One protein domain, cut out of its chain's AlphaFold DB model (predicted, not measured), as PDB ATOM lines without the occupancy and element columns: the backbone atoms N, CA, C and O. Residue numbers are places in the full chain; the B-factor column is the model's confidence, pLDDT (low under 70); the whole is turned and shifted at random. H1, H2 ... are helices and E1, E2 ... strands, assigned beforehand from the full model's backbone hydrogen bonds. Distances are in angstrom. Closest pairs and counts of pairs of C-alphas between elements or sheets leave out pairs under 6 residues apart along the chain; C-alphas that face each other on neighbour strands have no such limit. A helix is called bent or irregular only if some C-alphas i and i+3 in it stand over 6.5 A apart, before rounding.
ATOM      1  N   GLU A   4      35.824 -40.500 -62.924       82.75
ATOM      2  CA  GLU A   4      35.037 -41.697 -62.601       82.75
ATOM      3  C   GLU A   4      35.912 -42.951 -62.620       82.75
ATOM      4  O   GLU A   4      35.836 -43.773 -61.712       82.75
ATOM      5  N   TYR A   5      36.838 -43.030 -63.580       85.00
ATOM      6  CA  TYR A   5      37.768 -44.150 -63.715       85.00
ATOM      7  C   TYR A   5      38.602 -44.380 -62.444       85.00
ATOM      8  O   TYR A   5      38.670 -45.498 -61.935       85.00
ATOM      9  N   TYR A   6      39.232 -43.334 -61.896       82.19
ATOM     10  CA  TYR A   6      40.056 -43.502 -60.695       82.19
ATOM     11  C   TYR A   6      39.233 -43.690 -59.425       82.19
ATOM     12  O   TYR A   6      39.684 -44.406 -58.533       82.19
ATOM     13  N   LEU A   7      38.035 -43.106 -59.339       85.62
ATOM     14  CA  LEU A   7      37.120 -43.366 -58.227       85.62
ATOM     15  C   LEU A   7      36.699 -44.835 -58.186       85.62
ATOM     16  O   LEU A   7      36.774 -45.463 -57.129       85.62
ATOM     17  N   GLU A   8      36.302 -45.400 -59.325       88.88
ATOM     18  CA  GLU A   8      35.957 -46.817 -59.432       88.88
ATOM     19  C   GLU A   8      37.143 -47.699 -59.050       88.88
ATOM     20  O   GLU A   8      37.011 -48.555 -58.176       88.88
ATOM     21  N   ARG A   9      38.332 -47.441 -59.611       89.44
ATOM     22  CA  ARG A   9      39.534 -48.220 -59.283       89.44
ATOM     23  C   ARG A   9      39.944 -48.101 -57.822       89.44
ATOM     24  O   ARG A   9      40.334 -49.108 -57.236       89.44
ATOM     25  N   PHE A  10      39.845 -46.915 -57.228       88.38
ATOM     26  CA  PHE A  10      40.092 -46.720 -55.802       88.38
ATOM     27  C   PHE A  10      39.117 -47.549 -54.969       88.38
ATOM     28  O   PHE A  10      39.544 -48.329 -54.123       88.38
ATOM     29  N   ASN A  11      37.819 -47.461 -55.259       88.00
ATOM     30  CA  ASN A  11      36.793 -48.212 -54.543       88.00
ATOM     31  C   ASN A  11      36.977 -49.728 -54.687       88.00
ATOM     32  O   ASN A  11      36.895 -50.444 -53.689       88.00
ATOM     33  N   SER A  12      37.273 -50.219 -55.893       90.25
ATOM     34  CA  SER A  12      37.578 -51.633 -56.134       90.25
ATOM     35  C   SER A  12      38.833 -52.081 -55.392       90.25
ATOM     36  O   SER A  12      38.849 -53.175 -54.837       90.25
ATOM     37  N   LEU A  13      39.869 -51.242 -55.338       90.38
ATOM     38  CA  LEU A  13      41.098 -51.543 -54.610       90.38
ATOM     39  C   LEU A  13      40.838 -51.643 -53.104       90.38
ATOM     40  O   LEU A  13      41.266 -52.613 -52.482       90.38
ATOM     41  N   ILE A  14      40.086 -50.703 -52.526       88.38
ATOM     42  CA  ILE A  14      39.705 -50.780 -51.112       88.38
ATOM     43  C   ILE A  14      38.854 -52.027 -50.844       88.38
ATOM     44  O   ILE A  14      39.118 -52.733 -49.876       88.38
ATOM     45  N   ALA A  15      37.891 -52.336 -51.717       88.06
ATOM     46  CA  ALA A  15      37.035 -53.517 -51.594       88.06
ATOM     47  C   ALA A  15      37.785 -54.846 -51.790       88.06
ATOM     48  O   ALA A  15      37.336 -55.876 -51.298       88.06
ATOM     49  N   SER A  16      38.922 -54.838 -52.492       89.56
ATOM     50  CA  SER A  16      39.765 -56.027 -52.668       89.56
ATOM     51  C   SER A  16      40.511 -56.434 -51.394       89.56
ATOM     52  O   SER A  16      40.979 -57.568 -51.292       89.56
ATOM     53  N   GLN A  17      40.609 -55.533 -50.410       88.94
ATOM     54  CA  GLN A  17      41.156 -55.869 -49.103       88.94
ATOM     55  C   GLN A  17      40.173 -56.787 -48.369       88.94
ATOM     56  O   GLN A  17      39.075 -56.376 -48.005       88.94
ATOM     57  N   SER A  18      40.567 -58.037 -48.126       85.00
ATOM     58  CA  SER A  18      39.789 -58.976 -47.309       85.00
ATOM     59  C   SER A  18      40.062 -58.711 -45.828       85.00
ATOM     60  O   SER A  18      40.788 -59.474 -45.180       85.00
ATOM     61  N   ILE A  19      39.536 -57.586 -45.328       84.81
ATOM     62  CA  ILE A  19      39.718 -57.163 -43.937       84.81
ATOM     63  C   ILE A  19      39.161 -58.245 -43.010       84.81
ATOM     64  O   ILE A  19      38.037 -58.717 -43.173       84.81
ATOM     65  N   ASP A  20      39.978 -58.672 -42.055       82.56
ATOM     66  CA  ASP A  20      39.601 -59.679 -41.067       82.56
ATOM     67  C   ASP A  20      38.855 -59.038 -39.891       82.56
ATOM     68  O   ASP A  20      39.470 -58.705 -38.874       82.56
ATOM     69  N   GLU A  21      37.541 -58.845 -40.053       79.94
ATOM     70  CA  GLU A  21      36.669 -58.158 -39.086       79.94
ATOM     71  C   GLU A  21      36.722 -58.755 -37.674       79.94
ATOM     72  O   GLU A  21      36.752 -58.009 -36.696       79.94
ATOM     73  N   GLU A  22      36.803 -60.083 -37.554       78.50
ATOM     74  CA  GLU A  22      36.857 -60.786 -36.263       78.50
ATOM     75  C   GLU A  22      38.172 -60.543 -35.513       78.50
ATOM     76  O   GLU A  22      38.256 -60.697 -34.294       78.50
ATOM     77  N   SER A  23      39.217 -60.156 -36.242       74.50
ATOM     78  CA  SER A  23      40.542 -59.904 -35.686       74.50
ATOM     79  C   SER A  23      40.783 -58.453 -35.278       74.50
ATOM     80  O   SER A  23      41.836 -58.168 -34.692       74.50
ATOM     81  N   ILE A  24      39.853 -57.546 -35.605       82.12
ATOM     82  CA  ILE A  24      40.035 -56.115 -35.380       82.12
ATOM     83  C   ILE A  24      39.931 -55.804 -33.889       82.12
ATOM     84  O   ILE A  24      38.885 -55.964 -33.264       82.12
ATOM     85  N   ASP A  25      41.016 -55.266 -33.350       80.88
ATOM     86  CA  ASP A  25      41.082 -54.775 -31.985       80.88
ATOM     87  C   ASP A  25      41.200 -53.244 -31.978       80.88
ATOM     88  O   ASP A  25      42.290 -52.684 -32.113       80.88
ATOM     89  N   TYR A  26      40.060 -52.560 -31.839       83.50
ATOM     90  CA  TYR A  26      40.018 -51.095 -31.774       83.50
ATOM     91  C   TYR A  26      40.562 -50.533 -30.451       83.50
ATOM     92  O   TYR A  26      40.848 -49.338 -30.394       83.50
ATOM     93  N   THR A  27      40.764 -51.352 -29.412       81.50
ATOM     94  CA  THR A  27      41.258 -50.856 -28.113       81.50
ATOM     95  C   THR A  27      42.667 -50.274 -28.232       81.50
ATOM     96  O   THR A  27      42.936 -49.199 -27.704       81.50
ATOM     97  N   ARG A  28      43.526 -50.887 -29.060       77.12
ATOM     98  CA  ARG A  28      44.860 -50.357 -29.403       77.12
ATOM     99  C   ARG A  28      44.808 -48.946 -29.984       77.12
ATOM    100  O   ARG A  28      45.667 -48.116 -29.712       77.12
ATOM    101  N   PHE A  29      43.797 -48.669 -30.804       81.62
ATOM    102  CA  PHE A  29      43.605 -47.338 -31.361       81.62
ATOM    103  C   PHE A  29      43.122 -46.349 -30.294       81.62
ATOM    104  O   PHE A  29      43.612 -45.221 -30.241       81.62
ATOM    105  N   GLU A  30      42.200 -46.771 -29.426       81.31
ATOM    106  CA  GLU A  30      41.689 -45.942 -28.331       81.31
ATOM    107  C   GLU A  30      42.797 -45.498 -27.367       81.31
ATOM    108  O   GLU A  30      42.813 -44.338 -26.950       81.31
ATOM    109  N   GLU A  31      43.778 -46.361 -27.091       79.06
ATOM    110  CA  GLU A  31      44.967 -46.020 -26.299       79.06
ATOM    111  C   GLU A  31      45.775 -44.876 -26.942       79.06
ATOM    112  O   GLU A  31      46.204 -43.935 -26.262       79.06
ATOM    113  N   HIS A  32      45.911 -44.889 -28.272       81.12
ATOM    114  CA  HIS A  32      46.649 -43.880 -29.034       81.12
ATOM    115  C   HIS A  32      45.870 -42.578 -29.281       81.12
ATOM    116  O   HIS A  32      46.483 -41.557 -29.605       81.12
ATOM    117  N   LEU A  33      44.543 -42.553 -29.097       83.69
ATOM    118  CA  LEU A  33      43.726 -41.348 -29.313       83.69
ATOM    119  C   LEU A  33      44.166 -40.171 -28.442       83.69
ATOM    120  O   LEU A  33      44.126 -39.022 -28.885       83.69
ATOM    121  N   SER A  34      44.561 -40.441 -27.196       82.50
ATOM    122  CA  SER A  34      45.023 -39.405 -26.267       82.50
ATOM    123  C   SER A  34      46.296 -38.721 -26.781       82.50
ATOM    124  O   SER A  34      46.363 -37.491 -26.827       82.50
ATOM    125  N   LEU A  35      47.252 -39.515 -27.265       85.69
ATOM    126  CA  LEU A  35      48.493 -39.050 -27.872       85.69
ATOM    127  C   LEU A  35      48.233 -38.297 -29.182       85.69
ATOM    128  O   LEU A  35      48.765 -37.207 -29.369       85.69
ATOM    129  N   LEU A  36      47.380 -38.825 -30.065       85.62
ATOM    130  CA  LEU A  36      47.028 -38.168 -31.330       85.62
ATOM    131  C   LEU A  36      46.385 -36.794 -31.105       85.62
ATOM    132  O   LEU A  36      46.725 -35.841 -31.801       85.62
ATOM    133  N   LYS A  37      45.509 -36.665 -30.100       84.56
ATOM    134  CA  LYS A  37      44.937 -35.369 -29.697       84.56
ATOM    135  C   LYS A  37      46.016 -34.390 -29.251       84.56
ATOM    136  O   LYS A  37      46.018 -33.239 -29.676       84.56
ATOM    137  N   GLN A  38      46.937 -34.836 -28.400       85.19
ATOM    138  CA  GLN A  38      48.032 -33.988 -27.931       85.19
ATOM    139  C   GLN A  38      48.937 -33.552 -29.087       85.19
ATOM    140  O   GLN A  38      49.246 -32.369 -29.194       85.19
ATOM    141  N   LEU A  39      49.294 -34.466 -29.993       86.25
ATOM    142  CA  LEU A  39      50.105 -34.156 -31.173       86.25
ATOM    143  C   LEU A  39      49.400 -33.179 -32.115       86.25
ATOM    144  O   LEU A  39      50.027 -32.229 -32.567       86.25
ATOM    145  N   ALA A  40      48.099 -33.346 -32.364       83.88
ATOM    146  CA  ALA A  40      47.333 -32.421 -33.198       83.88
ATOM    147  C   ALA A  40      47.332 -30.990 -32.631       83.88
ATOM    148  O   ALA A  40      47.464 -30.022 -33.384       83.88
ATOM    149  N   ILE A  41      47.223 -30.855 -31.303       82.50
ATOM    150  CA  ILE A  41      47.311 -29.563 -30.608       82.50
ATOM    151  C   ILE A  41      48.725 -28.981 -30.720       82.50
ATOM    152  O   ILE A  41      48.869 -27.804 -31.045       82.50
ATOM    153  N   LEU A  42      49.757 -29.790 -30.464       82.06
ATOM    154  CA  LEU A  42      51.159 -29.359 -30.444       82.06
ATOM    155  C   LEU A  42      51.678 -28.946 -31.823       82.06
ATOM    156  O   LEU A  42      52.260 -27.875 -31.958       82.06
ATOM    157  N   GLU A  43      51.418 -29.758 -32.848       78.31
ATOM    158  CA  GLU A  43      51.784 -29.466 -34.239       78.31
ATOM    159  C   GLU A  43      50.999 -28.279 -34.802       78.31
ATOM    160  O   GLU A  43      51.284 -27.809 -35.901       78.31
ATOM    161  N   ASN A  44      49.990 -27.791 -34.064       77.44
ATOM    162  CA  ASN A  44      49.070 -26.768 -34.528       77.44
ATOM    163  C   ASN A  44      48.563 -27.146 -35.928       77.44
ATOM    164  O   ASN A  44      48.564 -26.320 -36.827       77.44
ATOM    165  N   SER A  45      48.193 -28.404 -36.150       80.75
ATOM    166  CA  SER A  45      47.848 -28.924 -37.475       80.75
ATOM    167  C   SER A  45      46.472 -29.577 -37.436       80.75
ATOM    168  O   SER A  45      45.815 -29.632 -36.394       80.75
ATOM    169  N   SER A  46      45.975 -30.021 -38.584       89.94
ATOM    170  CA  SER A  46      44.760 -30.829 -38.629       89.94
ATOM    171  C   SER A  46      45.120 -32.287 -38.783       89.94
ATOM    172  O   SER A  46      45.912 -32.628 -39.650       89.94
ATOM    173  N   MET A  47      44.529 -33.142 -37.957       92.75
ATOM    174  CA  MET A  47      44.739 -34.581 -37.972       92.75
ATOM    175  C   MET A  47      43.398 -35.303 -37.945       92.75
ATOM    176  O   MET A  47      42.477 -34.923 -37.225       92.75
ATOM    177  N   SER A  48      43.284 -36.369 -38.719       93.88
ATOM    178  CA  SER A  48      42.116 -37.240 -38.736       93.88
ATOM    179  C   SER A  48      42.531 -38.679 -38.989       93.88
ATOM    180  O   SER A  48      43.570 -38.935 -39.592       93.88
ATOM    181  N   VAL A  49      41.724 -39.617 -38.509       94.75
ATOM    182  CA  VAL A  49      41.907 -41.042 -38.771       94.75
ATOM    183  C   VAL A  49      40.671 -41.557 -39.476       94.75
ATOM    184  O   VAL A  49      39.556 -41.426 -38.965       94.75
ATOM    185  N   TYR A  50      40.886 -42.116 -40.660       94.81
ATOM    186  CA  TYR A  50      39.850 -42.719 -41.481       94.81
ATOM    187  C   TYR A  50      39.930 -44.240 -41.374       94.81
ATOM    188  O   TYR A  50      40.994 -44.830 -41.570       94.81
ATOM    189  N   ASP A  51      38.803 -44.859 -41.050       93.81
ATOM    190  CA  ASP A  51      38.637 -46.303 -40.957       93.81
ATOM    191  C   ASP A  51      38.148 -46.825 -42.312       93.81
ATOM    192  O   ASP A  51      37.046 -46.484 -42.751       93.81
ATOM    193  N   LEU A  52      38.975 -47.622 -42.998       92.44
ATOM    194  CA  LEU A  52      38.628 -48.167 -44.315       92.44
ATOM    195  C   LEU A  52      37.588 -49.282 -44.249       92.44
ATOM    196  O   LEU A  52      36.895 -49.506 -45.241       92.44
ATOM    197  N   ASN A  53      37.460 -49.954 -43.104       91.00
ATOM    198  CA  ASN A  53      36.458 -50.988 -42.904       91.00
ATOM    199  C   ASN A  53      35.071 -50.354 -42.738       91.00
ATOM    200  O   ASN A  53      34.135 -50.666 -43.470       91.00
ATOM    201  N   LYS A  54      34.957 -49.383 -41.823       90.25
ATOM    202  CA  LYS A  54      33.701 -48.661 -41.551       90.25
ATOM    203  C   LYS A  54      33.408 -47.543 -42.556       90.25
ATOM    204  O   LYS A  54      32.300 -47.014 -42.563       90.25
ATOM    205  N   LYS A  55      34.390 -47.165 -43.380       90.62
ATOM    206  CA  LYS A  55      34.328 -46.070 -44.365       90.62
ATOM    207  C   LYS A  55      33.947 -44.718 -43.755       90.62
ATOM    208  O   LYS A  55      33.252 -43.915 -44.378       90.62
ATOM    209  N   GLN A  56      34.439 -44.439 -42.552       92.56
ATOM    210  CA  GLN A  56      34.149 -43.205 -41.823       92.56
ATOM    211  C   GLN A  56      35.367 -42.705 -41.050       92.56
ATOM    212  O   GLN A  56      36.291 -43.461 -40.748       92.56
ATOM    213  N   TYR A  57      35.352 -41.426 -40.684       93.31
ATOM    214  CA  TYR A  57      36.321 -40.905 -39.729       93.31
ATOM    215  C   TYR A  57      36.013 -41.443 -38.326       93.31
ATOM    216  O   TYR A  57      34.876 -41.380 -37.866       93.31
ATOM    217  N   VAL A  58      37.033 -41.954 -37.639       92.75
ATOM    218  CA  VAL A  58      36.958 -42.402 -36.231       92.75
ATOM    219  C   VAL A  58      37.627 -41.412 -35.278       92.75
ATOM    220  O   VAL A  58      37.410 -41.450 -34.070       92.75
ATOM    221  N   PHE A  59      38.412 -40.486 -35.825       91.88
ATOM    222  CA  PHE A  59      39.014 -39.371 -35.110       91.88
ATOM    223  C   PHE A  59      39.181 -38.185 -36.052       91.88
ATOM    224  O   PHE A  59      39.549 -38.361 -37.213       91.88
ATOM    225  N   ALA A  60      38.964 -36.979 -35.540       91.31
ATOM    226  CA  ALA A  60      39.284 -35.752 -36.244       91.31
ATOM    227  C   ALA A  60      39.501 -34.607 -35.256       91.31
ATOM    228  O   ALA A  60      38.727 -34.406 -34.319       91.31
ATOM    229  N   GLN A  61      40.547 -33.834 -35.505       89.50
ATOM    230  CA  GLN A  61      40.830 -32.577 -34.843       89.50
ATOM    231  C   GLN A  61      41.454 -31.642 -35.867       89.50
ATOM    232  O   GLN A  61      42.458 -31.969 -36.490       89.50
ATOM    233  N   SER A  62      40.860 -30.472 -36.065       88.44
ATOM    234  CA  SER A  62      41.347 -29.539 -37.071       88.44
ATOM    235  C   SER A  62      41.118 -28.101 -36.647       88.44
ATOM    236  O   SER A  62      40.001 -27.701 -36.323       88.44
ATOM    237  N   LYS A  63      42.185 -27.300 -36.704       87.00
ATOM    238  CA  LYS A  63      42.113 -25.850 -36.486       87.00
ATOM    239  C   LYS A  63      41.529 -25.092 -37.683       87.00
ATOM    240  O   LYS A  63      41.127 -23.942 -37.547       87.00
ATOM    241  N   PHE A  64      41.513 -25.718 -38.862       90.88
ATOM    242  CA  PHE A  64      41.131 -25.070 -40.117       90.88
ATOM    243  C   PHE A  64      39.644 -25.175 -40.437       90.88
ATOM    244  O   PHE A  64      39.188 -24.473 -41.331       90.88
ATOM    245  N   LEU A  65      38.871 -25.980 -39.706       91.94
ATOM    246  CA  LEU A  65      37.428 -26.120 -39.936       91.94
ATOM    247  C   LEU A  65      36.703 -24.765 -39.934       91.94
ATOM    248  O   LEU A  65      35.980 -24.441 -40.872       91.94
ATOM    249  N   SER A  66      37.014 -23.905 -38.961       92.12
ATOM    250  CA  SER A  66      36.444 -22.553 -38.854       92.12
ATOM    251  C   SER A  66      36.872 -21.597 -39.980       92.12
ATOM    252  O   SER A  66      36.159 -20.637 -40.287       92.12
ATOM    253  N   LEU A  67      38.037 -21.834 -40.593       92.81
ATOM    254  CA  LEU A  67      38.518 -21.107 -41.769       92.81
ATOM    255  C   LEU A  67      37.812 -21.596 -43.040       92.81
ATOM    256  O   LEU A  67      37.461 -20.788 -43.900       92.81
ATOM    257  N   LEU A  68      37.586 -22.905 -43.136       93.81
ATOM    258  CA  LEU A  68      36.908 -23.563 -44.252       93.81
ATOM    259  C   LEU A  68      35.383 -23.389 -44.206       93.81
ATOM    260  O   LEU A  68      34.721 -23.624 -45.208       93.81
ATOM    261  N   GLY A  69      34.825 -22.953 -43.071       93.81
ATOM    262  CA  GLY A  69      33.374 -22.884 -42.879       93.81
ATOM    263  C   GLY A  69      32.736 -24.272 -42.798       93.81
ATOM    264  O   GLY A  69      31.615 -24.458 -43.257       93.81
ATOM    265  N   VAL A  70      33.477 -25.244 -42.264       93.50
ATOM    266  CA  VAL A  70      33.053 -26.636 -42.102       93.50
ATOM    267  C   VAL A  70      32.837 -26.918 -40.624       93.50
ATOM    268  O   VAL A  70      33.693 -26.590 -39.808       93.50
ATOM    269  N   GLU A  71      31.740 -27.583 -40.281       93.62
ATOM    270  CA  GLU A  71      31.536 -28.115 -38.937       93.62
ATOM    271  C   GLU A  71      32.145 -29.513 -38.802       93.62
ATOM    272  O   GLU A  71      32.100 -30.337 -39.721       93.62
ATOM    273  N   LEU A  72      32.695 -29.818 -37.623       91.44
ATOM    274  CA  LEU A  72      33.289 -31.130 -37.349       91.44
ATOM    275  C   LEU A  72      32.264 -32.258 -37.541       91.44
ATOM    276  O   LEU A  72      32.591 -33.309 -38.086       91.44
ATOM    277  N   THR A  73      31.014 -32.035 -37.136       93.19
ATOM    278  CA  THR A  73      29.919 -33.001 -37.304       93.19
ATOM    279  C   THR A  73      29.656 -33.328 -38.769       93.19
ATOM    280  O   THR A  73      29.443 -34.493 -39.107       93.19
ATOM    281  N   ASP A  74      29.725 -32.330 -39.649       92.38
ATOM    282  CA  ASP A  74      29.511 -32.516 -41.084       92.38
ATOM    283  C   ASP A  74      30.672 -33.264 -41.722       92.38
ATOM    284  O   ASP A  74      30.451 -34.140 -42.558       92.38
ATOM    285  N   MET A  75      31.904 -32.972 -41.301       90.94
ATOM    286  CA  MET A  75      33.087 -33.717 -41.726       90.94
ATOM    287  C   MET A  75      32.979 -35.196 -41.341       90.94
ATOM    288  O   MET A  75      33.184 -36.070 -42.183       90.94
ATOM    289  N   MET A  76      32.623 -35.486 -40.087       91.69
ATOM    290  CA  MET A  76      32.486 -36.859 -39.591       91.69
ATOM    291  C   MET A  76      31.374 -37.623 -40.322       91.69
ATOM    292  O   MET A  76      31.538 -38.805 -40.609       91.69
ATOM    293  N   LYS A  77      30.270 -36.946 -40.665       92.25
ATOM    294  CA  LYS A  77      29.115 -37.540 -41.354       92.25
ATOM    295  C   LYS A  77      29.342 -37.755 -42.852       92.25
ATOM    296  O   LYS A  77      28.971 -38.798 -43.380       92.25
ATOM    297  N   ASN A  78      29.889 -36.759 -43.544       90.38
ATOM    298  CA  ASN A  78      29.983 -36.749 -45.006       90.38
ATOM    299  C   ASN A  78      31.325 -37.287 -45.524       90.38
ATOM    300  O   ASN A  78      31.474 -37.537 -46.722       90.38
ATOM    301  N   GLY A  79      32.310 -37.472 -44.644       89.69
ATOM    302  CA  GLY A  79      33.588 -38.065 -45.005       89.69
ATOM    303  C   GLY A  79      34.389 -37.214 -46.009       89.69
ATOM    304  O   GLY A  79      34.218 -35.993 -46.084       89.69
ATOM    305  N   PRO A  80      35.255 -37.852 -46.819       87.62
ATOM    306  CA  PRO A  80      36.070 -37.168 -47.826       87.62
ATOM    307  C   PRO A  80      35.266 -36.378 -48.871       87.62
ATOM    308  O   PRO A  80      35.772 -35.400 -49.420       87.62
ATOM    309  N   ALA A  81      34.007 -36.758 -49.127       89.50
ATOM    310  CA  ALA A  81      33.152 -36.098 -50.116       89.50
ATOM    311  C   ALA A  81      32.900 -34.617 -49.793       89.50
ATOM    312  O   ALA A  81      32.795 -33.798 -50.707       89.50
ATOM    313  N   LEU A  82      32.871 -34.254 -48.505       91.56
ATOM    314  CA  LEU A  82      32.777 -32.858 -48.079       91.56
ATOM    315  C   LEU A  82      33.983 -32.037 -48.539       91.56
ATOM    316  O   LEU A  82      33.826 -30.904 -48.974       91.56
ATOM    317  N   PHE A  83      35.189 -32.601 -48.472       90.69
ATOM    318  CA  PHE A  83      36.385 -31.884 -48.902       90.69
ATOM    319  C   PHE A  83      36.435 -31.730 -50.418       90.69
ATOM    320  O   PHE A  83      36.854 -30.678 -50.887       90.69
ATOM    321  N   TYR A  84      35.946 -32.710 -51.185       91.81
ATOM    322  CA  TYR A  84      35.853 -32.585 -52.643       91.81
ATOM    323  C   TYR A  84      34.902 -31.463 -53.084       91.81
ATOM    324  O   TYR A  84      35.172 -30.820 -54.094       91.81
ATOM    325  N   SER A  85      33.832 -31.181 -52.332       93.12
ATOM    326  CA  SER A  85      32.875 -30.121 -52.693       93.12
ATOM    327  C   SER A  85      33.420 -28.703 -52.489       93.12
ATOM    328  O   SER A  85      32.976 -27.771 -53.161       93.12
ATOM    329  N   ILE A  86      34.397 -28.536 -51.593       95.25
ATOM    330  CA  ILE A  86      35.084 -27.261 -51.343       95.25
ATOM    331  C   ILE A  86      36.483 -27.206 -51.972       95.25
ATOM    332  O   ILE A  86      37.163 -26.187 -51.866       95.25
ATOM    333  N   MET A  87      36.940 -28.278 -52.617       95.31
ATOM    334  CA  MET A  87      38.226 -28.326 -53.307       95.31
ATOM    335  C   MET A  87      38.181 -27.525 -54.607       95.31
ATOM    336  O   MET A  87      37.138 -27.413 -55.251       95.31
ATOM    337  N   HIS A  88      39.321 -26.977 -55.024       94.19
ATOM    338  CA  HIS A  88      39.424 -26.403 -56.360       94.19
ATOM    339  C   HIS A  88      39.136 -27.496 -57.407       94.19
ATOM    340  O   HIS A  88      39.753 -28.560 -57.330       94.19
ATOM    341  N   PRO A  89      38.252 -27.261 -58.397       92.06
ATOM    342  CA  PRO A  89      37.834 -28.295 -59.348       92.06
ATOM    343  C   PRO A  89      38.996 -28.990 -60.066       92.06
ATOM    344  O   PRO A  89      38.988 -30.209 -60.204       92.06
ATOM    345  N   ASP A  90      40.027 -28.230 -60.451       91.12
ATOM    346  CA  ASP A  90      41.228 -28.771 -61.107       91.12
ATOM    347  C   ASP A  90      42.047 -29.731 -60.224       91.12
ATOM    348  O   ASP A  90      42.780 -30.569 -60.748       91.12
ATOM    349  N   ASP A  91      41.928 -29.633 -58.896       92.00
ATOM    350  CA  ASP A  91      42.724 -30.432 -57.957       92.00
ATOM    351  C   ASP A  91      42.035 -31.770 -57.625       92.00
ATOM    352  O   ASP A  91      42.703 -32.724 -57.222       92.00
ATOM    353  N   VAL A  92      40.713 -31.880 -57.833       91.94
ATOM    354  CA  VAL A  92      39.924 -33.080 -57.492       91.94
ATOM    355  C   VAL A  92      40.386 -34.323 -58.267       91.94
ATOM    356  O   VAL A  92      40.683 -35.335 -57.621       91.94
ATOM    357  N   PRO A  93      40.518 -34.299 -59.614       90.75
ATOM    358  CA  PRO A  93      40.993 -35.465 -60.358       90.75
ATOM    359  C   PRO A  93      42.414 -35.867 -59.956       90.75
ATOM    360  O   PRO A  93      42.699 -37.053 -59.799       90.75
ATOM    361  N   PHE A  94      43.285 -34.874 -59.741       90.38
ATOM    362  CA  PHE A  94      44.662 -35.092 -59.313       90.38
ATOM    363  C   PHE A  94      44.724 -35.804 -57.959       90.38
ATOM    364  O   PHE A  94      45.463 -36.778 -57.809       90.38
ATOM    365  N   LEU A  95      43.948 -35.360 -56.968       92.00
ATOM    366  CA  LEU A  95      43.979 -35.955 -55.633       92.00
ATOM    367  C   LEU A  95      43.433 -37.388 -55.626       92.00
ATOM    368  O   LEU A  95      44.012 -38.257 -54.979       92.00
ATOM    369  N   ILE A  96      42.356 -37.657 -56.365       90.88
ATOM    370  CA  ILE A  96      41.769 -39.001 -56.441       90.88
ATOM    371  C   ILE A  96      42.729 -39.982 -57.111       90.88
ATOM    372  O   ILE A  96      42.968 -41.063 -56.571       90.88
ATOM    373  N   GLU A  97      43.338 -39.593 -58.233       91.81
ATOM    374  CA  GLU A  97      44.400 -40.383 -58.856       91.81
ATOM    375  C   GLU A  97      45.557 -40.612 -57.874       91.81
ATOM    376  O   GLU A  97      46.052 -41.727 -57.738       91.81
ATOM    377  N   THR A  98      45.975 -39.570 -57.151       92.38
ATOM    378  CA  THR A  98      47.067 -39.660 -56.175       92.38
ATOM    379  C   THR A  98      46.767 -40.675 -55.076       92.38
ATOM    380  O   THR A  98      47.619 -41.504 -54.755       92.38
ATOM    381  N   ASN A  99      45.557 -40.639 -54.518       93.00
ATOM    382  CA  ASN A  99      45.124 -41.571 -53.481       93.00
ATOM    383  C   ASN A  99      45.067 -43.006 -54.015       93.00
ATOM    384  O   ASN A  99      45.479 -43.933 -53.320       93.00
ATOM    385  N   TYR A 100      44.616 -43.183 -55.259       92.75
ATOM    386  CA  TYR A 100      44.636 -44.469 -55.947       92.75
ATOM    387  C   TYR A 100      46.053 -45.019 -56.130       92.75
ATOM    388  O   TYR A 100      46.329 -46.122 -55.661       92.75
ATOM    389  N   LEU A 101      46.960 -44.251 -56.739       92.50
ATOM    390  CA  LEU A 101      48.347 -44.671 -56.966       92.50
ATOM    391  C   LEU A 101      49.060 -45.001 -55.655       92.50
ATOM    392  O   LEU A 101      49.819 -45.965 -55.574       92.50
ATOM    393  N   TYR A 102      48.798 -44.219 -54.611       94.44
ATOM    394  CA  TYR A 102      49.366 -44.460 -53.297       94.44
ATOM    395  C   TYR A 102      48.867 -45.763 -52.671       94.44
ATOM    396  O   TYR A 102      49.687 -46.584 -52.255       94.44
ATOM    397  N   MET A 103      47.548 -45.980 -52.637       94.38
ATOM    398  CA  MET A 103      46.986 -47.226 -52.114       94.38
ATOM    399  C   MET A 103      47.467 -48.428 -52.926       94.38
ATOM    400  O   MET A 103      47.817 -49.457 -52.353       94.38
ATOM    401  N   GLU A 104      47.539 -48.301 -54.252       93.56
ATOM    402  CA  GLU A 104      48.024 -49.373 -55.115       93.56
ATOM    403  C   GLU A 104      49.486 -49.715 -54.802       93.56
ATOM    404  O   GLU A 104      49.837 -50.890 -54.685       93.56
ATOM    405  N   HIS A 105      50.330 -48.697 -54.617       93.00
ATOM    406  CA  HIS A 105      51.731 -48.877 -54.264       93.00
ATOM    407  C   HIS A 105      51.890 -49.618 -52.931       93.00
ATOM    408  O   HIS A 105      52.541 -50.660 -52.888       93.00
ATOM    409  N   ILE A 106      51.276 -49.126 -51.847       94.38
ATOM    410  CA  ILE A 106      51.477 -49.723 -50.518       94.38
ATOM    411  C   ILE A 106      50.886 -51.132 -50.413       94.38
ATOM    412  O   ILE A 106      51.428 -51.968 -49.697       94.38
ATOM    413  N   LEU A 107      49.812 -51.441 -51.144       93.19
ATOM    414  CA  LEU A 107      49.219 -52.780 -51.127       93.19
ATOM    415  C   LEU A 107      50.057 -53.815 -51.891       93.19
ATOM    416  O   LEU A 107      49.956 -55.003 -51.590       93.19
ATOM    417  N   LYS A 108      50.935 -53.386 -52.810       92.88
ATOM    418  CA  LYS A 108      51.928 -54.257 -53.467       92.88
ATOM    419  C   LYS A 108      53.129 -54.585 -52.565       92.88
ATOM    420  O   LYS A 108      53.850 -55.537 -52.853       92.88
ATOM    421  N   LEU A 109      53.346 -53.835 -51.481       93.38
ATOM    422  CA  LEU A 109      54.450 -54.060 -50.545       93.38
ATOM    423  C   LEU A 109      54.141 -55.171 -49.523       93.38
ATOM    424  O   LEU A 109      52.966 -55.398 -49.184       93.38
ATOM    425  N   PRO A 110      55.186 -55.809 -48.950       94.38
ATOM    426  CA  PRO A 110      55.048 -56.650 -47.766       94.38
ATOM    427  C   PRO A 110      54.362 -55.895 -46.622       94.38
ATOM    428  O   PRO A 110      54.620 -54.709 -46.411       94.38
ATOM    429  N   ALA A 111      53.519 -56.583 -45.846       93.44
ATOM    430  CA  ALA A 111      52.755 -55.980 -44.746       93.44
ATOM    431  C   ALA A 111      53.638 -55.193 -43.755       93.44
ATOM    432  O   ALA A 111      53.258 -54.119 -43.294       93.44
ATOM    433  N   THR A 112      54.848 -55.691 -43.489       93.25
ATOM    434  CA  THR A 112      55.843 -55.077 -42.598       93.25
ATOM    435  C   THR A 112      56.372 -53.729 -43.086       93.25
ATOM    436  O   THR A 112      56.884 -52.954 -42.285       93.25
ATOM    437  N   GLU A 113      56.256 -53.432 -44.381       94.00
ATOM    438  CA  GLU A 113      56.789 -52.210 -44.990       94.00
ATOM    439  C   GLU A 113      55.716 -51.154 -45.261       94.00
ATOM    440  O   GLU A 113      56.045 -49.979 -45.395       94.00
ATOM    441  N   ARG A 114      54.428 -51.524 -45.298       94.62
ATOM    442  CA  ARG A 114      53.334 -50.614 -45.702       94.62
ATOM    443  C   ARG A 114      53.276 -49.339 -44.863       94.62
ATOM    444  O   ARG A 114      53.064 -48.257 -45.399       94.62
ATOM    445  N   LYS A 115      53.515 -49.459 -43.552       95.31
ATOM    446  CA  LYS A 115      53.527 -48.332 -42.602       95.31
ATOM    447  C   LYS A 115      54.740 -47.407 -42.761       95.31
ATOM    448  O   LYS A 115      54.746 -46.328 -42.182       95.31
ATOM    449  N   ASN A 116      55.746 -47.794 -43.546       95.19
ATOM    450  CA  ASN A 116      56.939 -46.980 -43.767       95.19
ATOM    451  C   ASN A 116      56.749 -45.950 -44.878       95.19
ATOM    452  O   ASN A 116      57.624 -45.115 -45.065       95.19
ATOM    453  N   PHE A 117      55.644 -45.981 -45.620       94.62
ATOM    454  CA  PHE A 117      55.427 -45.073 -46.739       94.62
ATOM    455  C   PHE A 117      54.359 -44.041 -46.405       94.62
ATOM    456  O   PHE A 117      53.264 -44.371 -45.959       94.62
ATOM    457  N   LYS A 118      54.695 -42.775 -46.639       95.12
ATOM    458  CA  LYS A 118      53.832 -41.617 -46.437       95.12
ATOM    459  C   LYS A 118      53.635 -40.895 -47.757       95.12
ATOM    460  O   LYS A 118      54.605 -40.490 -48.400       95.12
ATOM    461  N   LEU A 119      52.385 -40.675 -48.132       96.38
ATOM    462  CA  LEU A 119      52.030 -39.769 -49.213       96.38
ATOM    463  C   LEU A 119      52.072 -38.328 -48.702       96.38
ATOM    464  O   LEU A 119      51.525 -38.024 -47.644       96.38
ATOM    465  N   ILE A 120      52.679 -37.436 -49.477       93.69
ATOM    466  CA  ILE A 120      52.624 -35.986 -49.302       93.69
ATOM    467  C   ILE A 120      52.052 -35.409 -50.593       93.69
ATOM    468  O   ILE A 120      52.556 -35.686 -51.677       93.69
ATOM    469  N   SER A 121      51.000 -34.614 -50.490       93.25
ATOM    470  CA  SER A 121      50.328 -33.981 -51.625       93.25
ATOM    471  C   SER A 121      49.922 -32.564 -51.265       93.25
ATOM    472  O   SER A 121      49.911 -32.210 -50.088       93.25
ATOM    473  N   ASP A 122      49.590 -31.746 -52.252       93.19
ATOM    474  CA  ASP A 122      49.004 -30.438 -51.999       93.19
ATOM    475  C   ASP A 122      47.827 -30.148 -52.938       93.19
ATOM    476  O   ASP A 122      47.755 -30.631 -54.070       93.19
ATOM    477  N   PHE A 123      46.872 -29.383 -52.424       93.25
ATOM    478  CA  PHE A 123      45.648 -29.001 -53.122       93.25
ATOM    479  C   PHE A 123      45.087 -27.713 -52.528       93.25
ATOM    480  O   PHE A 123      45.513 -27.246 -51.469       93.25
ATOM    481  N   ARG A 124      44.119 -27.119 -53.213       94.38
ATOM    482  CA  ARG A 124      43.458 -25.885 -52.805       94.38
ATOM    483  C   ARG A 124      42.066 -26.177 -52.270       94.38
ATOM    484  O   ARG A 124      41.279 -26.865 -52.916       94.38
ATOM    485  N   LEU A 125      41.749 -25.597 -51.116       94.88
ATOM    486  CA  LEU A 125      40.407 -25.608 -50.535       94.88
ATOM    487  C   LEU A 125      39.843 -24.190 -50.497       94.88
ATOM    488  O   LEU A 125      40.556 -23.231 -50.194       94.88
ATOM    489  N   LYS A 126      38.552 -24.066 -50.794       95.94
ATOM    490  CA  LYS A 126      37.792 -22.829 -50.679       95.94
ATOM    491  C   LYS A 126      37.552 -22.523 -49.206       95.94
ATOM    492  O   LYS A 126      37.005 -23.340 -48.470       95.94
ATOM    493  N   CYS A 127      37.961 -21.337 -48.785       95.31
ATOM    494  CA  CYS A 127      37.715 -20.823 -47.448       95.31
ATOM    495  C   CYS A 127      36.359 -20.108 -47.382       95.31
ATOM    496  O   CYS A 127      35.760 -19.763 -48.405       95.31
ATOM    497  N   LYS A 128      35.893 -19.821 -46.163       95.94
ATOM    498  CA  LYS A 128      34.629 -19.102 -45.925       95.94
ATOM    499  C   LYS A 128      34.577 -17.700 -46.541       95.94
ATOM    500  O   LYS A 128      33.496 -17.168 -46.757       95.94
ATOM    501  N   ASP A 129      35.739 -17.099 -46.798       94.50
ATOM    502  CA  ASP A 129      35.884 -15.798 -47.464       94.50
ATOM    503  C   ASP A 129      35.735 -15.892 -48.996       94.50
ATOM    504  O   ASP A 129      35.788 -14.878 -49.686       94.50
ATOM    505  N   GLY A 130      35.535 -17.101 -49.530       93.75
ATOM    506  CA  GLY A 130      35.390 -17.379 -50.955       93.75
ATOM    507  C   GLY A 130      36.708 -17.626 -51.685       93.75
ATOM    508  O   GLY A 130      36.666 -18.087 -52.827       93.75
ATOM    509  N   ASN A 131      37.853 -17.382 -51.043       93.50
ATOM    510  CA  ASN A 131      39.169 -17.545 -51.646       93.50
ATOM    511  C   ASN A 131      39.665 -18.982 -51.497       93.50
ATOM    512  O   ASN A 131      39.441 -19.642 -50.481       93.50
ATOM    513  N   PHE A 132      40.388 -19.458 -52.502       93.25
ATOM    514  CA  PHE A 132      41.113 -20.714 -52.398       93.25
ATOM    515  C   PHE A 132      42.418 -20.493 -51.647       93.25
ATOM    516  O   PHE A 132      43.121 -19.531 -51.926       93.25
ATOM    517  N   ARG A 133      42.740 -21.395 -50.719       92.44
ATOM    518  CA  ARG A 133      44.042 -21.445 -50.049       92.44
ATOM    519  C   ARG A 133      44.647 -22.820 -50.208       92.44
ATOM    520  O   ARG A 133      43.929 -23.823 -50.216       92.44
ATOM    521  N   ARG A 134      45.967 -22.870 -50.342       92.88
ATOM    522  CA  ARG A 134      46.690 -24.127 -50.531       92.88
ATOM    523  C   ARG A 134      46.947 -24.831 -49.202       92.88
ATOM    524  O   ARG A 134      47.379 -24.211 -48.233       92.88
ATOM    525  N   PHE A 135      46.730 -26.137 -49.194       93.00
ATOM    526  CA  PHE A 135      46.998 -27.030 -48.078       93.00
ATOM    527  C   PHE A 135      47.976 -28.117 -48.511       93.00
ATOM    528  O   PHE A 135      47.888 -28.629 -49.626       93.00
ATOM    529  N   ILE A 136      48.896 -28.469 -47.619       92.62
ATOM    530  CA  ILE A 136      49.687 -29.693 -47.712       92.62
ATOM    531  C   ILE A 136      48.908 -30.775 -46.978       92.62
ATOM    532  O   ILE A 136      48.525 -30.585 -45.829       92.62
ATOM    533  N   ASN A 137      48.725 -31.914 -47.627       93.12
ATOM    534  CA  ASN A 137      48.116 -33.112 -47.086       93.12
ATOM    535  C   ASN A 137      49.141 -34.238 -46.992       93.12
ATOM    536  O   ASN A 137      49.982 -34.431 -47.871       93.12
ATOM    537  N   GLN A 138      49.044 -35.006 -45.923       94.75
ATOM    538  CA  GLN A 138      49.928 -36.101 -45.596       94.75
ATOM    539  C   GLN A 138      49.103 -37.309 -45.179       94.75
ATOM    540  O   GLN A 138      48.238 -37.190 -44.321       94.75
ATOM    541  N   MET A 139      49.390 -38.473 -45.749       95.88
ATOM    542  CA  MET A 139      48.602 -39.678 -45.516       95.88
ATOM    543  C   MET A 139      49.520 -40.887 -45.301       95.88
ATOM    544  O   MET A 139      50.431 -41.110 -46.095       95.88
ATOM    545  N   ILE A 140      49.311 -41.641 -44.216       95.94
ATOM    546  CA  ILE A 140      50.148 -42.785 -43.797       95.94
ATOM    547  C   ILE A 140      49.303 -43.880 -43.111       95.94
ATOM    548  O   ILE A 140      48.369 -43.532 -42.379       95.94
ATOM    549  N   PRO A 141      49.580 -45.185 -43.318       95.75
ATOM    550  CA  PRO A 141      48.859 -46.251 -42.632       95.75
ATOM    551  C   PRO A 141      49.186 -46.228 -41.145       95.75
ATOM    552  O   PRO A 141      50.351 -46.279 -40.746       95.75
ATOM    553  N   LEU A 142      48.142 -46.146 -40.327       93.38
ATOM    554  CA  LEU A 142      48.254 -46.123 -38.876       93.38
ATOM    555  C   LEU A 142      48.178 -47.539 -38.308       93.38
ATOM    556  O   LEU A 142      49.074 -47.946 -37.574       93.38
ATOM    557  N   GLU A 143      47.165 -48.310 -38.702       92.31
ATOM    558  CA  GLU A 143      46.971 -49.693 -38.255       92.31
ATOM    559  C   GLU A 143      46.695 -50.622 -39.433       92.31
ATOM    560  O   GLU A 143      46.018 -50.249 -40.398       92.31
ATOM    561  N   LEU A 144      47.219 -51.842 -39.324       92.50
ATOM    562  CA  LEU A 144      46.940 -52.945 -40.235       92.50
ATOM    563  C   LEU A 144      46.170 -54.039 -39.486       92.50
ATOM    564  O   LEU A 144      46.364 -54.210 -38.282       92.50
ATOM    565  N   ASP A 145      45.336 -54.798 -40.192       90.88
ATOM    566  CA  ASP A 145      44.748 -56.017 -39.629       90.88
ATOM    567  C   ASP A 145      45.787 -57.156 -39.534       90.88
ATOM    568  O   ASP A 145      46.942 -57.024 -39.957       90.88
ATOM    569  N   ARG A 146      45.388 -58.318 -38.998       88.94
ATOM    570  CA  ARG A 146      46.296 -59.474 -38.850       88.94
ATOM    571  C   ARG A 146      46.779 -60.065 -40.179       88.94
ATOM    572  O   ARG A 146      47.795 -60.755 -40.191       88.94
ATOM    573  N   LYS A 147      46.078 -59.799 -41.284       90.38
ATOM    574  CA  LYS A 147      46.448 -60.220 -42.645       90.38
ATOM    575  C   LYS A 147      47.320 -59.177 -43.354       90.38
ATOM    576  O   LYS A 147      47.784 -59.414 -44.467       90.38
ATOM    577  N   GLY A 148      47.569 -58.034 -42.714       91.06
ATOM    578  CA  GLY A 148      48.356 -56.931 -43.248       91.06
ATOM    579  C   GLY A 148      47.560 -55.937 -44.094       91.06
ATOM    580  O   GLY A 148      48.175 -55.052 -44.692       91.06
ATOM    581  N   ASN A 149      46.230 -56.049 -44.176       93.44
ATOM    582  CA  ASN A 149      45.387 -55.068 -44.864       93.44
ATOM    583  C   ASN A 149      45.394 -53.738 -44.116       93.44
ATOM    584  O   ASN A 149      45.506 -53.701 -42.894       93.44
ATOM    585  N   VAL A 150      45.249 -52.639 -44.849       94.06
ATOM    586  CA  VAL A 150      45.220 -51.298 -44.271       94.06
ATOM    587  C   VAL A 150      43.854 -51.056 -43.637       94.06
ATOM    588  O   VAL A 150      42.848 -50.972 -44.344       94.06
ATOM    589  N   LEU A 151      43.832 -50.933 -42.309       93.81
ATOM    590  CA  LEU A 151      42.614 -50.730 -41.528       93.81
ATOM    591  C   LEU A 151      42.376 -49.243 -41.248       93.81
ATOM    592  O   LEU A 151      41.321 -48.708 -41.588       93.81
ATOM    593  N   LEU A 152      43.363 -48.574 -40.646       94.38
ATOM    594  CA  LEU A 152      43.276 -47.164 -40.266       94.38
ATOM    595  C   LEU A 152      44.305 -46.337 -41.030       94.38
ATOM    596  O   LEU A 152      45.487 -46.679 -41.063       94.38
ATOM    597  N   MET A 153      43.867 -45.206 -41.571       95.69
ATOM    598  CA  MET A 153      44.725 -44.225 -42.233       95.69
ATOM    599  C   MET A 153      44.778 -42.938 -41.431       95.69
ATOM    600  O   MET A 153      43.744 -42.316 -41.196       95.69
ATOM    601  N   LEU A 154      45.985 -42.518 -41.055       94.94
ATOM    602  CA  LEU A 154      46.223 -41.200 -40.481       94.94
ATOM    603  C   LEU A 154      46.385 -40.190 -41.617       94.94
ATOM    604  O   LEU A 154      47.211 -40.370 -42.515       94.94
ATOM    605  N   ILE A 155      45.599 -39.123 -41.550       95.19
ATOM    606  CA  ILE A 155      45.587 -38.024 -42.508       95.19
ATOM    607  C   ILE A 155      45.872 -36.741 -41.739       95.19
ATOM    608  O   ILE A 155      45.169 -36.417 -40.781       95.19
ATOM    609  N   MET A 156      46.888 -36.002 -42.166       92.81
ATOM    610  CA  MET A 156      47.258 -34.715 -41.593       92.81
ATOM    611  C   MET A 156      47.246 -33.657 -42.684       92.81
ATOM    612  O   MET A 156      47.725 -33.912 -43.786       92.81
ATOM    613  N   TYR A 157      46.738 -32.469 -42.389       91.06
ATOM    614  CA  TYR A 157      46.807 -31.359 -43.327       91.06
ATOM    615  C   TYR A 157      47.096 -30.034 -42.642       91.06
ATOM    616  O   TYR A 157      46.565 -29.720 -41.572       91.06
ATOM    617  N   ASP A 158      47.926 -29.237 -43.308       91.56
ATOM    618  CA  ASP A 158      48.306 -27.906 -42.863       91.56
ATOM    619  C   ASP A 158      48.233 -26.891 -43.998       91.56
ATOM    620  O   ASP A 158      48.337 -27.233 -45.176       91.56
ATOM    621  N   MET A 159      48.029 -25.630 -43.647       89.94
ATOM    622  CA  MET A 159      47.991 -24.539 -44.609       89.94
ATOM    623  C   MET A 159      49.410 -24.241 -45.092       89.94
ATOM    624  O   MET A 159      50.340 -24.094 -44.300       89.94
ATOM    625  N   PHE A 160      49.578 -24.132 -46.406       86.81
ATOM    626  CA  PHE A 160      50.866 -23.820 -47.005       86.81
ATOM    627  C   PHE A 160      51.293 -22.387 -46.625       86.81
ATOM    628  O   PHE A 160      50.543 -21.448 -46.891       86.81
ATOM    629  N   PRO A 161      52.482 -22.176 -46.027       74.94
ATOM    630  CA  PRO A 161      52.894 -20.860 -45.526       74.94
ATOM    631  C   PRO A 161      53.475 -19.932 -46.607       74.94
ATOM    632  O   PRO A 161      53.719 -18.754 -46.346       74.94
ATOM    633  N   GLY A 162      53.765 -20.451 -47.804       67.69
ATOM    634  CA  GLY A 162      54.400 -19.692 -48.884       67.69
ATOM    635  C   GLY A 162      53.419 -18.846 -49.698       67.69
ATOM    636  O   GLY A 162      52.217 -19.092 -49.713       67.69
ATOM    637  N   ARG A 163      53.954 -17.850 -50.420       58.59
ATOM    638  CA  ARG A 163      53.164 -17.039 -51.359       58.59
ATOM    639  C   ARG A 163      52.573 -17.934 -52.447       58.59
ATOM    640  O   ARG A 163      53.286 -18.758 -53.021       58.59
ATOM    641  N   GLU A 164      51.292 -17.739 -52.735       59.34
ATOM    642  CA  GLU A 164      50.574 -18.448 -53.790       59.34
ATOM    643  C   GLU A 164      51.147 -18.060 -55.161       59.34
ATOM    644  O   GLU A 164      50.783 -17.053 -55.761       59.34
ATOM    645  N   GLY A 165      52.121 -18.834 -55.638       58.53
ATOM    646  CA  GLY A 165      52.496 -18.854 -57.046       58.53
ATOM    647  C   GLY A 165      51.583 -19.795 -57.831       58.53
ATOM    648  O   GLY A 165      50.933 -20.672 -57.255       58.53
ATOM    649  N   ILE A 166      51.588 -19.667 -59.160       55.56
ATOM    650  CA  ILE A 166      51.014 -20.671 -60.067       55.56
ATOM    651  C   ILE A 166      51.939 -21.896 -60.033       55.56
ATOM    652  O   ILE A 166      52.808 -22.074 -60.879       55.56
ATOM    653  N   LEU A 167      51.817 -22.703 -58.985       64.12
ATOM    654  CA  LEU A 167      52.480 -23.994 -58.874       64.12
ATOM    655  C   LEU A 167      51.420 -25.061 -59.113       64.12
ATOM    656  O   LEU A 167      50.419 -25.102 -58.398       64.12
ATOM    657  N   THR A 168      51.641 -25.929 -60.094       75.94
ATOM    658  CA  THR A 168      50.850 -27.152 -60.282       75.94
ATOM    659  C   THR A 168      50.856 -27.976 -58.993       75.94
ATOM    660  O   THR A 168      51.863 -27.976 -58.279       75.94
ATOM    661  N   SER A 169      49.745 -28.643 -58.667       84.00
ATOM    662  CA  SER A 169      49.693 -29.543 -57.508       84.00
ATOM    663  C   SER A 169      50.784 -30.603 -57.577       84.00
ATOM    664  O   SER A 169      51.078 -31.138 -58.649       84.00
ATOM    665  N   GLN A 170      51.424 -30.876 -56.440       86.62
ATOM    666  CA  GLN A 170      52.498 -31.859 -56.350       86.62
ATOM    667  C   GLN A 170      52.093 -33.040 -55.476       86.62
ATOM    668  O   GLN A 170      51.307 -32.912 -54.539       86.62
ATOM    669  N   ARG A 171      52.665 -34.207 -55.787       90.75
ATOM    670  CA  ARG A 171      52.603 -35.422 -54.971       90.75
ATOM    671  C   ARG A 171      53.992 -36.018 -54.835       90.75
ATOM    672  O   ARG A 171      54.769 -36.019 -55.789       90.75
ATOM    673  N   LYS A 172      54.304 -36.524 -53.652       91.19
ATOM    674  CA  LYS A 172      55.563 -37.181 -53.311       91.19
ATOM    675  C   LYS A 172      55.257 -38.355 -52.405       91.19
ATOM    676  O   LYS A 172      54.380 -38.273 -51.549       91.19
ATOM    677  N   LEU A 173      56.002 -39.428 -52.582       92.81
ATOM    678  CA  LEU A 173      56.007 -40.557 -51.676       92.81
ATOM    679  C   LEU A 173      57.293 -40.484 -50.852       92.81
ATOM    680  O   LEU A 173      58.357 -40.209 -51.396       92.81
ATOM    681  N   MET A 174      57.205 -40.689 -49.546       92.44
ATOM    682  CA  MET A 174      58.361 -40.678 -48.656       92.44
ATOM    683  C   MET A 174      58.413 -41.985 -47.883       92.44
ATOM    684  O   MET A 174      57.433 -42.342 -47.229       92.44
ATOM    685  N   ASN A 175      59.555 -42.663 -47.912       91.69
ATOM    686  CA  ASN A 175      59.835 -43.710 -46.946       91.69
ATOM    687  C   ASN A 175      60.283 -43.043 -45.637       91.69
ATOM    688  O   ASN A 175      61.328 -42.401 -45.588       91.69
ATOM    689  N   VAL A 176      59.488 -43.147 -44.574       90.50
ATOM    690  CA  VAL A 176      59.780 -42.503 -43.285       90.50
ATOM    691  C   VAL A 176      60.904 -43.196 -42.515       90.50
ATOM    692  O   VAL A 176      61.521 -42.561 -41.668       90.50
ATOM    693  N   ALA A 177      61.194 -44.468 -42.811       88.81
ATOM    694  CA  ALA A 177      62.282 -45.210 -42.180       88.81
ATOM    695  C   ALA A 177      63.651 -44.840 -42.778       88.81
ATOM    696  O   ALA A 177      64.623 -44.716 -42.037       88.81
ATOM    697  N   THR A 178      63.735 -44.641 -44.099       88.94
ATOM    698  CA  THR A 178      64.994 -44.288 -44.786       88.94
ATOM    699  C   THR A 178      65.143 -42.791 -45.066       88.94
ATOM    700  O   THR A 178      66.249 -42.314 -45.308       88.94
ATOM    701  N   GLY A 179      64.043 -42.037 -45.044       84.38
ATOM    702  CA  GLY A 179      63.989 -40.635 -45.463       84.38
ATOM    703  C   GLY A 179      63.967 -40.432 -46.982       84.38
ATOM    704  O   GLY A 179      63.972 -39.289 -47.441       84.38
ATOM    705  N   GLU A 180      63.940 -41.505 -47.775       85.81
ATOM    706  CA  GLU A 180      63.988 -41.419 -49.234       85.81
ATOM    707  C   GLU A 180      62.678 -40.887 -49.822       85.81
ATOM    708  O   GLU A 180      61.582 -41.330 -49.469       85.81
ATOM    709  N   LEU A 181      62.803 -39.950 -50.764       84.69
ATOM    710  CA  LEU A 181      61.687 -39.392 -51.522       84.69
ATOM    711  C   LEU A 181      61.593 -40.059 -52.894       84.69
ATOM    712  O   LEU A 181      62.551 -40.066 -53.664       84.69
ATOM    713  N   GLN A 182      60.405 -40.552 -53.219       79.94
ATOM    714  CA  GLN A 182      60.051 -41.131 -54.505       79.94
ATOM    715  C   GLN A 182      58.987 -40.260 -55.184       79.94
ATOM    716  O   GLN A 182      58.075 -39.726 -54.544       79.94
ATOM    717  N   VAL A 183      59.103 -40.098 -56.500       71.38
ATOM    718  CA  VAL A 183      58.105 -39.406 -57.324       71.38
ATOM    719  C   VAL A 183      57.263 -40.472 -58.017       71.38
ATOM    720  O   VAL A 183      57.819 -41.394 -58.608       71.38
ATOM    721  N   PHE A 184      55.934 -40.358 -57.942       65.06
ATOM    722  CA  PHE A 184      55.048 -41.227 -58.715       65.06
ATOM    723  C   PHE A 184      55.278 -40.969 -60.207       65.06
ATOM    724  O   PHE A 184      55.022 -39.863 -60.683       65.06
TER     725      PHE A 184
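Overview. This is residues 4 to 184 of the 226 residues of an uncharacterized protein of Chlorobi bacterium (UniProt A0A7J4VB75). Six strands make one strongly twisted antiparallel sheet, the inner layer of three: H2 covers the E1 part of one face, while H4, over E2, and H6, over E3 and E4, cover the other. H1 packs on H6, off the sheet. The printed part has 181 residues with seven named helices and six named strands, in the order H1 H2 E1 E2 H3 H4 H5 H6 H7 E3 E4 E5 E6; the sheet's order is E2 E1 E5 E4 E3 E6. The class is mixed, helices and strands, and the whole is compact, with a radius of gyration of the C-alphas of 16.1 A and spans of 46 by 33 by 33 A.

Along the chain. Find C-alpha 4 at (35.037, -41.697, -62.601); there H1 begins, residues 4 to 16, 18.1 A long. H2, residues 27 to 42, 23.8 A, has a kink of 33 degrees near residue 35 and is only just irregular, C-alphas 31 and 34 being 6.6 A apart. Next come E1, residues 46 to 51, E2, 56 to 61, H3, 65 to 68, H4, 72 to 78, and H5, 80 to 86. H6, residues 91 to 108, runs 25.9 A, and H7 holds 111 to 114. E3, 117 to 126, spans 28.7 A, E4, 132 to 144, 34.9 A, and E5, 150 to 159, 26.9 A. E6, 171 to 175, ends at C-alpha 175, (59.835, -43.710, -46.946).

Arrangement. Look first at the hairpin E1 and E2, where N 49 and O 59 are 2.8 A apart; beside E1 lies E5, N 48 to O 155 at 2.8 A. E3, E4 and E5 are a meander, each strand the antiparallel neighbour of the one before, with N 137 to O 121 at 2.7 A and N 138 to O 156 at 2.7 A. With E6, neighbour of E3 through N 118 and O 174, 2.8 A, they form a Greek key, the first of four strands beside the fourth. H6 is on the sheet at a height of 8.9 A, its Asp 91 and Phe 123 of E3 having the closest C-alphas, 5.8 A. H1 touches H6 at residues 96 to 104 alone, C-alphas of Phe 10 and Tyr 100 closest at 5.1 A, at a shallow tilt of 29 degrees, the same way. H4, height 8.8 A, and H5, over none of the strands, are on the same face as H6; H2, height 9.1 A, is on the opposite face. H3 only grazes the sheet, and H7 stands at the sheet's level. Every O i to N i+4 pair is within hydrogen-bond range in H1, H4 and H6, against 9 of 12 in H2 and 2 of 3 in H5; H3 and H7 are too short for such a pair.

Size, cuts and confidence. The two farthest C-alphas, of Glu 22 and Gly 165, are 49.3 A apart. The printed part has no cut, and its one long link, 11 residues, joins E5 to E6. Mean pLDDT of the printed part is 88.8; look for values under 70 at residues 162 to 167 and 184.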